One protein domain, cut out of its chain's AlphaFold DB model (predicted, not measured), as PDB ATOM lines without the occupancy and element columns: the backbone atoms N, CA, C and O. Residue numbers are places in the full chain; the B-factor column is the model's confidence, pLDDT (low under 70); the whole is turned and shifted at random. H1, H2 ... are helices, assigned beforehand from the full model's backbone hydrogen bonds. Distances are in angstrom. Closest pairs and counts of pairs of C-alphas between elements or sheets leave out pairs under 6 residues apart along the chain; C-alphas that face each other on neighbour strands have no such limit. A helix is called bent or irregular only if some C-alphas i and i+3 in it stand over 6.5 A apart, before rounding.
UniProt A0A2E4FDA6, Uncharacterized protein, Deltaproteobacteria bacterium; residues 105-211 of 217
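What this domain is: This is residues 105 to 211 of the 217 residues of an uncharacterized protein of Deltaproteobacteria bacterium (UniProt A0A2E4FDA6). A long bent helix, H4, is the core, and its first arm, H4a, runs through the middle of the domain with H3 crossing it on one side and H6 side by side with it, running opposite ways, on the other. The second arm, H4b, turns off steeply, and H2 and H5 pack on it, while the short H1 lies out near H3 and H4a without clearly touching either. The printed part has 107 residues, with six named helices in the order H1 to H6 and no named strand; the class is all helix, and the packing is mostly crossed. The whole is compact and rounded, with a radius of gyration of the C-alphas of 13.2 A and spans of 33 by 33 by 23 A.

Where its parts are: H1 is residues 105 to 112, 11.3 A from first to last C-alpha, and begins with C-alpha 105 at (-26.568, 14.266, -31.177). H2 is residues 115 to 129, 20.6 A, and H3 is residues 138 to 153, 21.3 A. H4, residues 157 to 184, was assigned as one helix by its hydrogen bonds but is bent, with C-alphas 173 and 176 lying 8.1 A apart. Its arm H4a, residues 157 to 173, is 24.4 A long and begins with C-alpha 157 at (-26.875, 2.908, -29.768). Its arm H4b, residues 176 to 184, is 14.0 A long and irregular, with C-alphas 177 and 180 lying 7.3 A apart. H5 is residues 189 to 197, 12.0 A. H6 is residues 200 to 208, 12.3 A, and ends with C-alpha 208 at (-16.701, 6.033, -34.252).

How they stand to each other: H4 is the hub, touching four other helices. H4a touches H6 at a shallow tilt of 9 degrees, opposite ways; their closest C-alphas, of Cys 162 and Cys 207, are 5.5 A apart. H4a touches H3 at a steep tilt of 50 degrees, opposite ways, with the closest C-alphas, of Ile 146 and Ser 160, at 5.0 A. The lines of H4a and H4b stand at a steep tilt of 63 degrees. H4b touches H5 at a steep tilt of 49 degrees, with the closest C-alphas, of Cys 178 and Cys 191, at 4.5 A. H2 touches H4b with residues 116 to 120 alone, about perpendicular at 74 degrees, the closest C-alphas being those of Ala 116 and Met 182 at 4.9 A. H2 touches H3 with residues 122 to 127 alone, at Cys 126 and Cys 144, whose C-alphas, the closest, are 5.7 A apart. H1 is close to H3 but not clearly touching it, the closest C-alphas, of Val 109 and Tyr 153, being 6.8 A apart. Among the pairs that are apart are H3 and H6, and H1 and H5. Every O i to N i+4 pair is within hydrogen-bond range in H3, H4a and H5, against 3 of 4 in H1, 10 of 11 in H2, 3 of 5 in H4b and 4 of 5 in H6.

The domain as a whole: The two C-alphas farthest apart, of Gly 131 and Asn 211, are 35.8 A apart. The printed part has no cut, and no link is long; the link from H2 to H3, with 8 residues, is short, and the others are tight. The mean pLDDT of the printed part is 89.4, and no printed residue is under 70.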
ATOM      1  N   SER A 105     -26.240  14.619 -32.561       92.81
ATOM      2  CA  SER A 105     -26.568  14.266 -31.177       92.81
ATOM      3  C   SER A 105     -25.365  13.663 -30.458       92.81
ATOM      4  O   SER A 105     -25.027  14.111 -29.368       92.81
ATOM      5  N   ASP A 106     -24.681  12.701 -31.080       93.12
ATOM      6  CA  ASP A 106     -23.488  12.069 -30.511       93.12
ATOM      7  C   ASP A 106     -22.357  13.079 -30.331       93.12
ATOM      8  O   ASP A 106     -21.711  13.101 -29.287       93.12
ATOM      9  N   LEU A 107     -22.153  13.965 -31.310       90.75
ATOM     10  CA  LEU A 107     -21.154  15.030 -31.221       90.75
ATOM     11  C   LEU A 107     -21.452  16.013 -30.081       90.75
ATOM     12  O   LEU A 107     -20.524  16.453 -29.404       90.75
ATOM     13  N   ALA A 108     -22.728  16.347 -29.856       91.88
ATOM     14  CA  ALA A 108     -23.134  17.201 -28.743       91.88
ATOM     15  C   ALA A 108     -22.873  16.525 -27.391       91.88
ATOM     16  O   ALA A 108     -22.325  17.161 -26.495       91.88
ATOM     17  N   VAL A 109     -23.198  15.235 -27.259       92.75
ATOM     18  CA  VAL A 109     -22.919  14.481 -26.030       92.75
ATOM     19  C   VAL A 109     -21.412  14.368 -25.798       92.75
ATOM     20  O   VAL A 109     -20.953  14.658 -24.701       92.75
ATOM     21  N   LEU A 110     -20.623  14.029 -26.824       89.50
ATOM     22  CA  LEU A 110     -19.159  13.921 -26.722       89.50
ATOM     23  C   LEU A 110     -18.480  15.220 -26.288       89.50
ATOM     24  O   LEU A 110     -17.458  15.160 -25.613       89.50
ATOM     25  N   ALA A 111     -19.021  16.380 -26.666       88.75
ATOM     26  CA  ALA A 111     -18.464  17.670 -26.269       88.75
ATOM     27  C   ALA A 111     -18.580  17.933 -24.755       88.75
ATOM     28  O   ALA A 111     -17.719  18.608 -24.192       88.75
ATOM     29  N   ASP A 112     -19.613  17.386 -24.109       87.81
ATOM     30  CA  ASP A 112     -19.880  17.551 -22.674       87.81
ATOM     31  C   ASP A 112     -19.483  16.314 -21.839       87.81
ATOM     32  O   ASP A 112     -19.506  16.354 -20.606       87.81
ATOM     33  N   PHE A 113     -19.127  15.201 -22.487       87.94
ATOM     34  CA  PHE A 113     -18.853  13.928 -21.824       87.94
ATOM     35  C   PHE A 113     -17.432  13.874 -21.245       87.94
ATOM     36  O   PHE A 113     -16.446  13.684 -21.960       87.94
ATOM     37  N   ASP A 114     -17.319  13.969 -19.918       86.19
ATOM     38  CA  ASP A 114     -16.065  13.722 -19.201       86.19
ATOM     39  C   ASP A 114     -15.818  12.213 -19.093       86.19
ATOM     40  O   ASP A 114     -16.323  11.534 -18.196       86.19
ATOM     41  N   VAL A 115     -15.017  11.686 -20.019       82.44
ATOM     42  CA  VAL A 115     -14.706  10.255 -20.110       82.44
ATOM     43  C   VAL A 115     -14.227   9.689 -18.774       82.44
ATOM     44  O   VAL A 115     -14.680   8.621 -18.377       82.44
ATOM     45  N   ALA A 116     -13.346  10.388 -18.053       77.75
ATOM     46  CA  ALA A 116     -12.760   9.877 -16.818       77.75
ATOM     47  C   ALA A 116     -13.800   9.791 -15.691       77.75
ATOM     48  O   ALA A 116     -13.906   8.768 -15.007       77.75
ATOM     49  N   LYS A 117     -14.582  10.859 -15.519       83.56
ATOM     50  CA  LYS A 117     -15.611  10.949 -14.481       83.56
ATOM     51  C   LYS A 117     -16.778  10.004 -14.758       83.56
ATOM     52  O   LYS A 117     -17.187   9.249 -13.872       83.56
ATOM     53  N   GLU A 118     -17.293  10.021 -15.982       88.62
ATOM     54  CA  GLU A 118     -18.488   9.263 -16.336       88.62
ATOM     55  C   GLU A 118     -18.187   7.768 -16.511       88.62
ATOM     56  O   GLU A 118     -18.996   6.940 -16.097       88.62
ATOM     57  N   GLN A 119     -16.992   7.378 -16.986       85.62
ATOM     58  CA  GLN A 119     -16.574   5.967 -16.997       85.62
ATOM     59  C   GLN A 119     -16.610   5.356 -15.595       85.62
ATOM     60  O   GLN A 119     -17.088   4.233 -15.428       85.62
ATOM     61  N   MET A 120     -16.115   6.074 -14.581       85.12
ATOM     62  CA  MET A 120     -16.114   5.573 -13.207       85.12
ATOM     63  C   MET A 120     -17.542   5.469 -12.657       85.12
ATOM     64  O   MET A 120     -17.885   4.454 -12.050       85.12
ATOM     65  N   ALA A 121     -18.387   6.477 -12.897       90.50
ATOM     66  CA  ALA A 121     -19.779   6.473 -12.450       90.50
ATOM     67  C   ALA A 121     -20.592   5.333 -13.091       90.50
ATOM     68  O   ALA A 121     -21.233   4.552 -12.383       90.50
ATOM     69  N   ILE A 122     -20.518   5.194 -14.419       91.94
ATOM     70  CA  ILE A 122     -21.197   4.125 -15.162       91.94
ATOM     71  C   ILE A 122     -20.647   2.767 -14.729       91.94
ATOM     72  O   ILE A 122     -21.427   1.883 -14.376       91.94
ATOM     73  N   GLY A 123     -19.319   2.623 -14.667       88.38
ATOM     74  CA  GLY A 123     -18.655   1.389 -14.259       88.38
ATOM     75  C   GLY A 123     -19.106   0.911 -12.888       88.38
ATOM     76  O   GLY A 123     -19.545  -0.230 -12.762       88.38
ATOM     77  N   MET A 124     -19.083   1.785 -11.876       88.06
ATOM     78  CA  MET A 124     -19.576   1.441 -10.538       88.06
ATOM     79  C   MET A 124     -21.036   0.981 -10.582       88.06
ATOM     80  O   MET A 124     -21.344  -0.080 -10.044       88.06
ATOM     81  N   SER A 125     -21.910   1.706 -11.291       91.62
ATOM     82  CA  SER A 125     -23.325   1.331 -11.391       91.62
ATOM     83  C   SER A 125     -23.537  -0.037 -12.054       91.62
ATOM     84  O   SER A 125     -24.357  -0.828 -11.590       91.62
ATOM     85  N   CYS A 126     -22.757  -0.355 -13.091       92.56
ATOM     86  CA  CYS A 126     -22.864  -1.615 -13.817       92.56
ATOM     87  C   CYS A 126     -22.303  -2.799 -13.026       92.56
ATOM     88  O   CYS A 126     -22.918  -3.865 -12.999       92.56
ATOM     89  N   TYR A 127     -21.178  -2.621 -12.327       87.00
ATOM     90  CA  TYR A 127     -20.637  -3.669 -11.461       87.00
ATOM     91  C   TYR A 127     -21.538  -3.947 -10.262       87.00
ATOM     92  O   TYR A 127     -21.734  -5.110  -9.916       87.00
ATOM     93  N   GLU A 128     -22.099  -2.913  -9.634       87.62
ATOM     94  CA  GLU A 128     -23.032  -3.079  -8.517       87.62
ATOM     95  C   GLU A 128     -24.307  -3.803  -8.954       87.62
ATOM     96  O   GLU A 128     -24.706  -4.776  -8.310       87.62
ATOM     97  N   ALA A 129     -24.904  -3.383 -10.076       84.69
ATOM     98  CA  ALA A 129     -26.130  -3.979 -10.602       84.69
ATOM     99  C   ALA A 129     -25.975  -5.473 -10.907       84.69
ATOM    100  O   ALA A 129     -26.914  -6.246 -10.716       84.69
ATOM    101  N   ALA A 130     -24.788  -5.886 -11.343       82.81
ATOM    102  CA  ALA A 130     -24.540  -7.257 -11.747       82.81
ATOM    103  C   ALA A 130     -23.977  -8.141 -10.593       82.81
ATOM    104  O   ALA A 130     -23.728  -9.330 -10.766       82.81
ATOM    105  N   GLY A 131     -23.877  -7.620  -9.361       81.69
ATOM    106  CA  GLY A 131     -23.539  -8.413  -8.163       81.69
ATOM    107  C   GLY A 131     -22.093  -8.269  -7.676       81.69
ATOM    108  O   GLY A 131     -21.642  -9.023  -6.812       81.69
ATOM    109  N   GLY A 132     -21.366  -7.280  -8.188       75.94
ATOM    110  CA  GLY A 132     -20.017  -6.922  -7.767       75.94
ATOM    111  C   GLY A 132     -18.897  -7.585  -8.581       75.94
ATOM    112  O   GLY A 132     -19.141  -8.379  -9.496       75.94
ATOM    113  N   PRO A 133     -17.633  -7.252  -8.265       72.12
ATOM    114  CA  PRO A 133     -16.475  -7.788  -8.973       72.12
ATOM    115  C   PRO A 133     -16.386  -9.314  -8.811       72.12
ATOM    116  O   PRO A 133     -16.405  -9.833  -7.696       72.12
ATOM    117  N   GLY A 134     -16.270 -10.034  -9.932       74.75
ATOM    118  CA  GLY A 134     -16.099 -11.494  -9.970       74.75
ATOM    119  C   GLY A 134     -17.387 -12.321 -10.060       74.75
ATOM    120  O   GLY A 134     -17.296 -13.542 -10.158       74.75
ATOM    121  N   GLN A 135     -18.564 -11.685 -10.055       77.75
ATOM    122  CA  GLN A 135     -19.860 -12.351 -10.288       77.75
ATOM    123  C   GLN A 135     -20.456 -12.040 -11.667       77.75
ATOM    124  O   GLN A 135     -21.523 -12.542 -12.002       77.75
ATOM    125  N   THR A 136     -19.758 -11.226 -12.456       83.50
ATOM    126  CA  THR A 136     -20.278 -10.565 -13.653       83.50
ATOM    127  C   THR A 136     -19.405 -10.889 -14.845       83.50
ATOM    128  O   THR A 136     -18.177 -10.797 -14.774       83.50
ATOM    129  N   SER A 137     -20.026 -11.311 -15.941       88.88
ATOM    130  CA  SER A 137     -19.306 -11.503 -17.194       88.88
ATOM    131  C   SER A 137     -18.951 -10.149 -17.815       88.88
ATOM    132  O   SER A 137     -19.671  -9.160 -17.656       88.88
ATOM    133  N   ALA A 138     -17.847 -10.098 -18.563       88.25
ATOM    134  CA  ALA A 138     -17.473  -8.901 -19.319       88.25
ATOM    135  C   ALA A 138     -18.584  -8.469 -20.296       88.25
ATOM    136  O   ALA A 138     -18.756  -7.283 -20.559       88.25
ATOM    137  N   GLU A 139     -19.365  -9.428 -20.797       90.50
ATOM    138  CA  GLU A 139     -20.477  -9.187 -21.715       90.50
ATOM    139  C   GLU A 139     -21.668  -8.501 -21.029       90.50
ATOM    140  O   GLU A 139     -22.217  -7.548 -21.577       90.50
ATOM    141  N   GLU A 140     -22.015  -8.896 -19.800       92.00
ATOM    142  CA  GLU A 140     -23.056  -8.223 -19.005       92.00
ATOM    143  C   GLU A 140     -22.657  -6.793 -18.635       92.00
ATOM    144  O   GLU A 140     -23.460  -5.867 -18.761       92.00
ATOM    145  N   VAL A 141     -21.399  -6.594 -18.225       91.38
ATOM    146  CA  VAL A 141     -20.872  -5.253 -17.937       91.38
ATOM    147  C   VAL A 141     -20.939  -4.393 -19.199       91.38
ATOM    148  O   VAL A 141     -21.475  -3.286 -19.159       91.38
ATOM    149  N   LYS A 142     -20.486  -4.922 -20.339       93.38
ATOM    150  CA  LYS A 142     -20.543  -4.239 -21.635       93.38
ATOM    151  C   LYS A 142     -21.973  -3.854 -22.028       93.38
ATOM    152  O   LYS A 142     -22.197  -2.722 -22.453       93.38
ATOM    153  N   ALA A 143     -22.936  -4.762 -21.875       94.62
ATOM    154  CA  ALA A 143     -24.339  -4.487 -22.175       94.62
ATOM    155  C   ALA A 143     -24.894  -3.347 -21.305       94.62
ATOM    156  O   ALA A 143     -25.533  -2.435 -21.831       94.62
ATOM    157  N   CYS A 144     -24.575  -3.348 -20.008       95.62
ATOM    158  CA  CYS A 144     -24.964  -2.274 -19.100       95.62
ATOM    159  C   CYS A 144     -24.360  -0.919 -19.500       95.62
ATOM    160  O   CYS A 144     -25.071   0.083 -19.524       95.62
ATOM    161  N   PHE A 145     -23.076  -0.875 -19.877       95.31
ATOM    162  CA  PHE A 145     -22.449   0.358 -20.366       95.31
ATOM    163  C   PHE A 145     -23.163   0.914 -21.602       95.31
ATOM    164  O   PHE A 145     -23.475   2.104 -21.643       95.31
ATOM    165  N   ILE A 146     -23.458   0.058 -22.586       96.00
ATOM    166  CA  ILE A 146     -24.141   0.469 -23.820       96.00
ATOM    167  C   ILE A 146     -25.524   1.046 -23.505       96.00
ATOM    168  O   ILE A 146     -25.879   2.103 -24.035       96.00
ATOM    169  N   GLU A 147     -26.287   0.368 -22.643       96.62
ATOM    170  CA  GLU A 147     -27.602   0.829 -22.196       96.62
ATOM    171  C   GLU A 147     -27.490   2.195 -21.522       96.62
ATOM    172  O   GLU A 147     -28.146   3.136 -21.958       96.62
ATOM    173  N   LYS A 148     -26.595   2.331 -20.537       96.38
ATOM    174  CA  LYS A 148     -26.397   3.562 -19.768       96.38
ATOM    175  C   LYS A 148     -25.969   4.743 -20.621       96.38
ATOM    176  O   LYS A 148     -26.542   5.820 -20.497       96.38
ATOM    177  N   LEU A 149     -25.000   4.551 -21.512       95.44
ATOM    178  CA  LEU A 149     -24.569   5.594 -22.442       95.44
ATOM    179  C   LEU A 149     -25.729   6.048 -23.335       95.44
ATOM    180  O   LEU A 149     -25.905   7.243 -23.565       95.44
ATOM    181  N   SER A 150     -26.569   5.116 -23.786       96.00
ATOM    182  CA  SER A 150     -27.701   5.475 -24.635       96.00
ATOM    183  C   SER A 150     -28.844   6.144 -23.863       96.00
ATOM    184  O   SER A 150     -29.361   7.167 -24.306       96.00
ATOM    185  N   SER A 151     -29.232   5.608 -22.702       96.00
ATOM    186  CA  SER A 151     -30.395   6.078 -21.942       96.00
ATOM    187  C   SER A 151     -30.118   7.322 -21.107       96.00
ATOM    188  O   SER A 151     -30.965   8.214 -21.051       96.00
ATOM    189  N   ASP A 152     -28.958   7.377 -20.452       95.06
ATOM    190  CA  ASP A 152     -28.667   8.384 -19.430       95.06
ATOM    191  C   ASP A 152     -27.898   9.572 -20.029       95.06
ATOM    192  O   ASP A 152     -28.065  10.698 -19.563       95.06
ATOM    193  N   TYR A 153     -27.115   9.342 -21.093       93.62
ATOM    194  CA  TYR A 153     -26.303  10.377 -21.756       93.62
ATOM    195  C   TYR A 153     -26.805  10.757 -23.150       93.62
ATOM    196  O   TYR A 153     -26.433  11.810 -23.656       93.62
ATOM    197  N   GLY A 154     -27.678   9.953 -23.763       95.31
ATOM    198  CA  GLY A 154     -28.276  10.270 -25.062       95.31
ATOM    199  C   GLY A 154     -27.419   9.899 -26.272       95.31
ATOM    200  O   GLY A 154     -27.718  10.354 -27.377       95.31
ATOM    201  N   PHE A 155     -26.393   9.064 -26.090       94.94
ATOM    202  CA  PHE A 155     -25.666   8.485 -27.216       94.94
ATOM    203  C   PHE A 155     -26.593   7.624 -28.084       94.94
ATOM    204  O   PHE A 155     -27.459   6.879 -27.604       94.94
ATOM    205  N   SER A 156     -26.374   7.669 -29.391       95.56
ATOM    206  CA  SER A 156     -26.917   6.684 -30.307       95.56
ATOM    207  C   SER A 156     -26.412   5.297 -29.920       95.56
ATOM    208  O   SER A 156     -25.288   5.124 -29.448       95.56
ATOM    209  N   GLN A 157     -27.233   4.273 -30.150       94.19
ATOM    210  CA  GLN A 157     -26.875   2.908 -29.768       94.19
ATOM    211  C   GLN A 157     -25.554   2.447 -30.406       94.19
ATOM    212  O   GLN A 157     -24.782   1.733 -29.773       94.19
ATOM    213  N   GLN A 158     -25.273   2.878 -31.639       93.31
ATOM    214  CA  GLN A 158     -24.024   2.542 -32.318       93.31
ATOM    215  C   GLN A 158     -22.834   3.282 -31.691       93.31
ATOM    216  O   GLN A 158     -21.801   2.660 -31.444       93.31
ATOM    217  N   CYS A 159     -22.975   4.572 -31.367       94.75
ATOM    218  CA  CYS A 159     -21.901   5.306 -30.704       94.75
ATOM    219  C   CYS A 159     -21.612   4.761 -29.301       94.75
ATOM    220  O   CYS A 159     -20.447   4.575 -28.942       94.75
ATOM    221  N   SER A 160     -22.652   4.390 -28.546       95.44
ATOM    222  CA  SER A 160     -22.508   3.735 -27.244       95.44
ATOM    223  C   SER A 160     -21.648   2.474 -27.322       95.44
ATOM    224  O   SER A 160     -20.843   2.235 -26.426       95.44
ATOM    225  N   VAL A 161     -21.764   1.676 -28.393       95.00
ATOM    226  CA  VAL A 161     -20.910   0.494 -28.607       95.00
ATOM    227  C   VAL A 161     -19.445   0.894 -28.776       95.00
ATOM    228  O   VAL A 161     -18.577   0.286 -28.149       95.00
ATOM    229  N   CYS A 162     -19.158   1.924 -29.574       94.38
ATOM    230  CA  CYS A 162     -17.789   2.390 -29.799       94.38
ATOM    231  C   CYS A 162     -17.149   2.950 -28.529       94.38
ATOM    232  O   CYS A 162     -16.038   2.553 -28.180       94.38
ATOM    233  N   VAL A 163     -17.869   3.821 -27.816       92.81
ATOM    234  CA  VAL A 163     -17.419   4.367 -26.530       92.81
ATOM    235  C   VAL A 163     -17.195   3.223 -25.542       92.81
ATOM    236  O   VAL A 163     -16.119   3.120 -24.965       92.81
ATOM    237  N   THR A 164     -18.141   2.289 -25.415       94.06
ATOM    238  CA  THR A 164     -17.992   1.143 -24.504       94.06
ATOM    239  C   THR A 164     -16.761   0.300 -24.832       94.06
ATOM    240  O   THR A 164     -16.016  -0.052 -23.923       94.06
ATOM    241  N   ASN A 165     -16.504  -0.011 -26.107       92.19
ATOM    242  CA  ASN A 165     -15.315  -0.775 -26.500       92.19
ATOM    243  C   ASN A 165     -14.022  -0.065 -26.074       92.19
ATOM    244  O   ASN A 165     -13.118  -0.704 -25.538       92.19
ATOM    245  N   GLN A 166     -13.958   1.259 -26.250       91.00
ATOM    246  CA  GLN A 166     -12.826   2.052 -25.788       91.00
ATOM    247  C   GLN A 166     -12.673   1.974 -24.265       91.00
ATOM    248  O   GLN A 166     -11.581   1.690 -23.778       91.00
ATOM    249  N   LEU A 167     -13.757   2.176 -23.510       90.31
ATOM    250  CA  LEU A 167     -13.732   2.126 -22.044       90.31
ATOM    251  C   LEU A 167     -13.296   0.751 -21.520       90.31
ATOM    252  O   LEU A 167     -12.512   0.688 -20.573       90.31
ATOM    253  N   MET A 168     -13.753  -0.333 -22.152       90.19
ATOM    254  CA  MET A 168     -13.340  -1.699 -21.815       90.19
ATOM    255  C   MET A 168     -11.851  -1.918 -22.110       90.19
ATOM    256  O   MET A 168     -11.141  -2.417 -21.245       90.19
ATOM    257  N   CYS A 169     -11.337  -1.454 -23.256       91.88
ATOM    258  CA  CYS A 169      -9.901  -1.521 -23.560       91.88
ATOM    259  C   CYS A 169      -9.059  -0.772 -22.513       91.88
ATOM    260  O   CYS A 169      -8.065  -1.296 -22.005       91.88
ATOM    261  N   LEU A 170      -9.483   0.441 -22.133       90.06
ATOM    262  CA  LEU A 170      -8.824   1.225 -21.085       90.06
ATOM    263  C   LEU A 170      -8.819   0.489 -19.748       90.06
ATOM    264  O   LEU A 170      -7.814   0.500 -19.040       90.06
ATOM    265  N   GLN A 171      -9.935  -0.142 -19.400       88.25
ATOM    266  CA  GLN A 171     -10.068  -0.880 -18.157       88.25
ATOM    267  C   GLN A 171      -9.197  -2.144 -18.142       88.25
ATOM    268  O   GLN A 171      -8.510  -2.403 -17.157       88.25
ATOM    269  N   GLU A 172      -9.196  -2.917 -19.224       91.25
ATOM    270  CA  GLU A 172      -8.470  -4.185 -19.313       91.25
ATOM    271  C   GLU A 172      -6.954  -3.983 -19.371       91.25
ATOM    272  O   GLU A 172      -6.202  -4.732 -18.743       91.25
ATOM    273  N   HIS A 173      -6.497  -2.961 -20.095       93.88
ATOM    274  CA  HIS A 173      -5.075  -2.796 -20.396       93.88
ATOM    275  C   HIS A 173      -4.409  -1.635 -19.664       93.88
ATOM    276  O   HIS A 173      -3.200  -1.676 -19.430       93.88
ATOM    277  N   CYS A 174      -5.172  -0.604 -19.300       92.69
ATOM    278  CA  CYS A 174      -4.616   0.673 -18.859       92.69
ATOM    279  C   CYS A 174      -5.122   1.162 -17.506       92.69
ATOM    280  O   CYS A 174      -4.709   2.241 -17.082       92.69
ATOM    281  N   MET A 175      -5.940   0.390 -16.784       89.62
ATOM    282  CA  MET A 175      -6.517   0.831 -15.511       89.62
ATOM    283  C   MET A 175      -5.448   1.277 -14.510       89.62
ATOM    284  O   MET A 175      -5.576   2.349 -13.926       89.62
ATOM    285  N   GLU A 176      -4.360   0.520 -14.351       91.69
ATOM    286  CA  GLU A 176      -3.281   0.882 -13.421       91.69
ATOM    287  C   GLU A 176      -2.567   2.180 -13.831       91.69
ATOM    288  O   GLU A 176      -2.317   3.047 -12.992       91.69
ATOM    289  N   ALA A 177      -2.286   2.350 -15.127       92.00
ATOM    290  CA  ALA A 177      -1.625   3.543 -15.657       92.00
ATOM    291  C   ALA A 177      -2.540   4.783 -15.629       92.00
ATOM    292  O   ALA A 177      -2.069   5.912 -15.480       92.00
ATOM    293  N   CYS A 178      -3.852   4.573 -15.747       88.94
ATOM    294  CA  CYS A 178      -4.869   5.615 -15.823       88.94
ATOM    295  C   CYS A 178      -5.575   5.908 -14.496       88.94
ATOM    296  O   CYS A 178      -6.307   6.892 -14.422       88.94
ATOM    297  N   MET A 179      -5.329   5.138 -13.429       88.25
ATOM    298  CA  MET A 179      -6.017   5.300 -12.141       88.25
ATOM    299  C   MET A 179      -5.879   6.721 -11.575       88.25
ATOM    300  O   MET A 179      -6.850   7.313 -11.111       88.25
ATOM    301  N   SER A 180      -4.675   7.298 -11.657       85.88
ATOM    302  CA  SER A 180      -4.431   8.686 -11.243       85.88
ATOM    303  C   SER A 180      -5.227   9.688 -12.081       85.88
ATOM    304  O   SER A 180      -5.714  10.687 -11.549       85.88
ATOM    305  N   SER A 181      -5.352   9.440 -13.387       83.44
ATOM    306  CA  SER A 181      -6.130  10.285 -14.293       83.44
ATOM    307  C   SER A 181      -7.616  10.231 -13.953       83.44
ATOM    308  O   SER A 181      -8.258  11.268 -13.878       83.44
ATOM    309  N   MET A 182      -8.138   9.041 -13.648       80.44
ATOM    310  CA  MET A 182      -9.541   8.848 -13.262       80.44
ATOM    311  C   MET A 182      -9.908   9.595 -11.973       80.44
ATOM    312  O   MET A 182     -11.027  10.073 -11.835       80.44
ATOM    313  N   MET A 183      -8.972   9.728 -11.030       82.19
ATOM    314  CA  MET A 183      -9.214  10.448  -9.773       82.19
ATOM    315  C   MET A 183      -9.059  11.968  -9.890       82.19
ATOM    316  O   MET A 183      -9.693  12.708  -9.142       82.19
ATOM    317  N   SER A 184      -8.176  12.436 -10.773       84.19
ATOM    318  CA  SER A 184      -7.841  13.863 -10.905       84.19
ATOM    319  C   SER A 184      -8.550  14.563 -12.063       84.19
ATOM    320  O   SER A 184      -8.546  15.791 -12.106       84.19
ATOM    321  N   GLY A 185      -9.115  13.804 -13.004       79.44
ATOM    322  CA  GLY A 185      -9.622  14.309 -14.283       79.44
ATOM    323  C   GLY A 185      -8.519  14.712 -15.269       79.44
ATOM    324  O   GLY A 185      -8.820  15.207 -16.348       79.44
ATOM    325  N   VAL A 186      -7.237  14.522 -14.927       83.00
ATOM    326  CA  VAL A 186      -6.101  14.928 -15.765       83.00
ATOM    327  C   VAL A 186      -5.364  13.697 -16.274       83.00
ATOM    328  O   VAL A 186      -4.777  12.947 -15.494       83.00
ATOM    329  N   THR A 187      -5.350  13.503 -17.592       84.12
ATOM    330  CA  THR A 187      -4.637  12.389 -18.230       84.12
ATOM    331  C   THR A 187      -3.134  12.472 -17.967       84.12
ATOM    332  O   THR A 187      -2.464  13.423 -18.363       84.12
ATOM    333  N   SER A 188      -2.586  11.465 -17.282       88.31
ATOM    334  CA  SER A 188      -1.143  11.358 -17.061       88.31
ATOM    335  C   SER A 188      -0.403  10.854 -18.314       88.31
ATOM    336  O   SER A 188      -0.961  10.046 -19.060       88.31
ATOM    337  N   PRO A 189       0.885  11.206 -18.511       93.44
ATOM    338  CA  PRO A 189       1.682  10.687 -19.628       93.44
ATOM    339  C   PRO A 189       1.797   9.156 -19.650       93.44
ATOM    340  O   PRO A 189       1.917   8.551 -20.710       93.44
ATOM    341  N   ALA A 190       1.760   8.512 -18.476       93.25
ATOM    342  CA  ALA A 190       1.774   7.055 -18.372       93.25
ATOM    343  C   ALA A 190       0.464   6.434 -18.878       93.25
ATOM    344  O   ALA A 190       0.494   5.418 -19.570       93.25
ATOM    345  N   CYS A 191      -0.671   7.062 -18.557       91.56
ATOM    346  CA  CYS A 191      -1.968   6.676 -19.096       91.56
ATOM    347  C   CYS A 191      -1.981   6.837 -20.617       91.56
ATOM    348  O   CYS A 191      -2.237   5.868 -21.319       91.56
ATOM    349  N   GLU A 192      -1.608   8.011 -21.133       90.44
ATOM    350  CA  GLU A 192      -1.592   8.289 -22.574       90.44
ATOM    351  C   GLU A 192      -0.712   7.297 -23.353       90.44
ATOM    352  O   GLU A 192      -1.166   6.701 -24.331       90.44
ATOM    353  N   ALA A 193       0.497   7.014 -22.858       94.00
ATOM    354  CA  ALA A 193       1.380   6.012 -23.453       94.00
ATOM    355  C   ALA A 193       0.774   4.598 -23.442       94.00
ATOM    356  O   ALA A 193       0.974   3.829 -24.383       94.00
ATOM    357  N   CYS A 194       0.022   4.239 -22.397       94.69
ATOM    358  CA  CYS A 194      -0.680   2.960 -22.349       94.69
ATOM    359  C   CYS A 194      -1.804   2.886 -23.390       94.69
ATOM    360  O   CYS A 194      -1.927   1.873 -24.081       94.69
ATOM    361  N   ILE A 195      -2.594   3.958 -23.517       91.56
ATOM    362  CA  ILE A 195      -3.699   4.066 -24.480       91.56
ATOM    363  C   ILE A 195      -3.178   3.886 -25.904       91.56
ATOM    364  O   ILE A 195      -3.751   3.123 -26.681       91.56
ATOM    365  N   GLU A 196      -2.086   4.576 -26.234       91.44
ATOM    366  CA  GLU A 196      -1.442   4.480 -27.541       91.44
ATOM    367  C   GLU A 196      -0.862   3.078 -27.774       91.44
ATOM    368  O   GLU A 196      -1.133   2.461 -28.803       91.44
ATOM    369  N   SER A 197      -0.131   2.530 -26.798       95.44
ATOM    370  CA  SER A 197       0.522   1.223 -26.933       95.44
ATOM    371  C   SER A 197      -0.455   0.052 -27.066       95.44
ATOM    372  O   SER A 197      -0.087  -0.954 -27.672       95.44
ATOM    373  N   ASN A 198      -1.651   0.140 -26.479       94.31
ATOM    374  CA  ASN A 198      -2.665  -0.917 -26.557       94.31
ATOM    375  C   ASN A 198      -3.701  -0.678 -27.663       94.31
ATOM    376  O   ASN A 198      -4.609  -1.484 -27.813       94.31
ATOM    377  N   GLY A 199      -3.592   0.407 -28.436       91.00
ATOM    378  CA  GLY A 199      -4.526   0.670 -29.532       91.00
ATOM    379  C   GLY A 199      -5.944   1.045 -29.082       91.00
ATOM    380  O   GLY A 199      -6.846   1.129 -29.909       91.00
ATOM    381  N   CYS A 200      -6.168   1.376 -27.805       89.69
ATOM    382  CA  CYS A 200      -7.507   1.761 -27.336       89.69
ATOM    383  C   CYS A 200      -8.033   3.025 -28.048       89.69
ATOM    384  O   CYS A 200      -9.238   3.253 -28.133       89.69
ATOM    385  N   LYS A 201      -7.126   3.862 -28.575       86.88
ATOM    386  CA  LYS A 201      -7.452   5.036 -29.396       86.88
ATOM    387  C   LYS A 201      -7.818   4.649 -30.837       86.88
ATOM    388  O   LYS A 201      -8.757   5.228 -31.376       86.88
ATOM    389  N   SER A 202      -7.124   3.685 -31.450       87.00
ATOM    390  CA  SER A 202      -7.389   3.269 -32.837       87.00
ATOM    391  C   SER A 202      -8.737   2.575 -32.981       87.00
ATOM    392  O   SER A 202      -9.488   2.923 -33.886       87.00
ATOM    393  N   ASP A 203      -9.089   1.691 -32.050       85.44
ATOM    394  CA  ASP A 203     -10.355   0.951 -32.103       85.44
ATOM    395  C   ASP A 203     -11.558   1.898 -32.023       85.44
ATOM    396  O   ASP A 203     -12.560   1.737 -32.727       85.44
ATOM    397  N   PHE A 204     -11.435   2.946 -31.200       88.88
ATOM    398  CA  PHE A 204     -12.428   4.006 -31.150       88.88
ATOM    399  C   PHE A 204     -12.510   4.761 -32.476       88.88
ATOM    400  O   PHE A 204     -13.617   4.966 -32.963       88.88
ATOM    401  N   VAL A 205     -11.383   5.163 -33.077       89.44
ATOM    402  CA  VAL A 205     -11.366   5.889 -34.364       89.44
ATOM    403  C   VAL A 205     -12.061   5.079 -35.452       89.44
ATOM    404  O   VAL A 205     -12.899   5.606 -36.179       89.44
ATOM    405  N   GLU A 206     -11.724   3.796 -35.554       89.19
ATOM    406  CA  GLU A 206     -12.266   2.902 -36.574       89.19
ATOM    407  C   GLU A 206     -13.775   2.698 -36.408       89.19
ATOM    408  O   GLU A 206     -14.512   2.721 -37.394       89.19
ATOM    409  N   CYS A 207     -14.251   2.565 -35.168       90.75
ATOM    410  CA  CYS A 207     -15.667   2.377 -34.867       90.75
ATOM    411  C   CYS A 207     -16.478   3.681 -35.000       90.75
ATOM    412  O   CYS A 207     -17.522   3.733 -35.653       90.75
ATOM    413  N   SER A 208     -15.994   4.755 -34.374       90.81
ATOM    414  CA  SER A 208     -16.701   6.033 -34.252       90.81
ATOM    415  C   SER A 208     -16.613   6.891 -35.511       90.81
ATOM    416  O   SER A 208     -17.480   7.734 -35.719       90.81
ATOM    417  N   GLY A 209     -15.582   6.697 -36.344       88.19
ATOM    418  CA  GLY A 209     -15.242   7.587 -37.458       88.19
ATOM    419  C   GLY A 209     -14.712   8.952 -37.015       88.19
ATOM    420  O   GLY A 209     -14.544   9.843 -37.847       88.19
ATOM    421  N   LEU A 210     -14.462   9.132 -35.719       85.12
ATOM    422  CA  LEU A 210     -14.002  10.380 -35.143       85.12
ATOM    423  C   LEU A 210     -12.494  10.358 -34.940       85.12
ATOM    424  O   LEU A 210     -11.924   9.367 -34.487       85.12
ATOM    425  N   ASN A 211     -11.846  11.487 -35.232       75.06
ATOM    426  CA  ASN A 211     -10.472  11.669 -34.802       75.06
ATOM    427  C   ASN A 211     -10.482  12.023 -33.299       75.06
ATOM    428  O   ASN A 211     -11.058  13.020 -32.919       75.06
TER     429      ASN A 211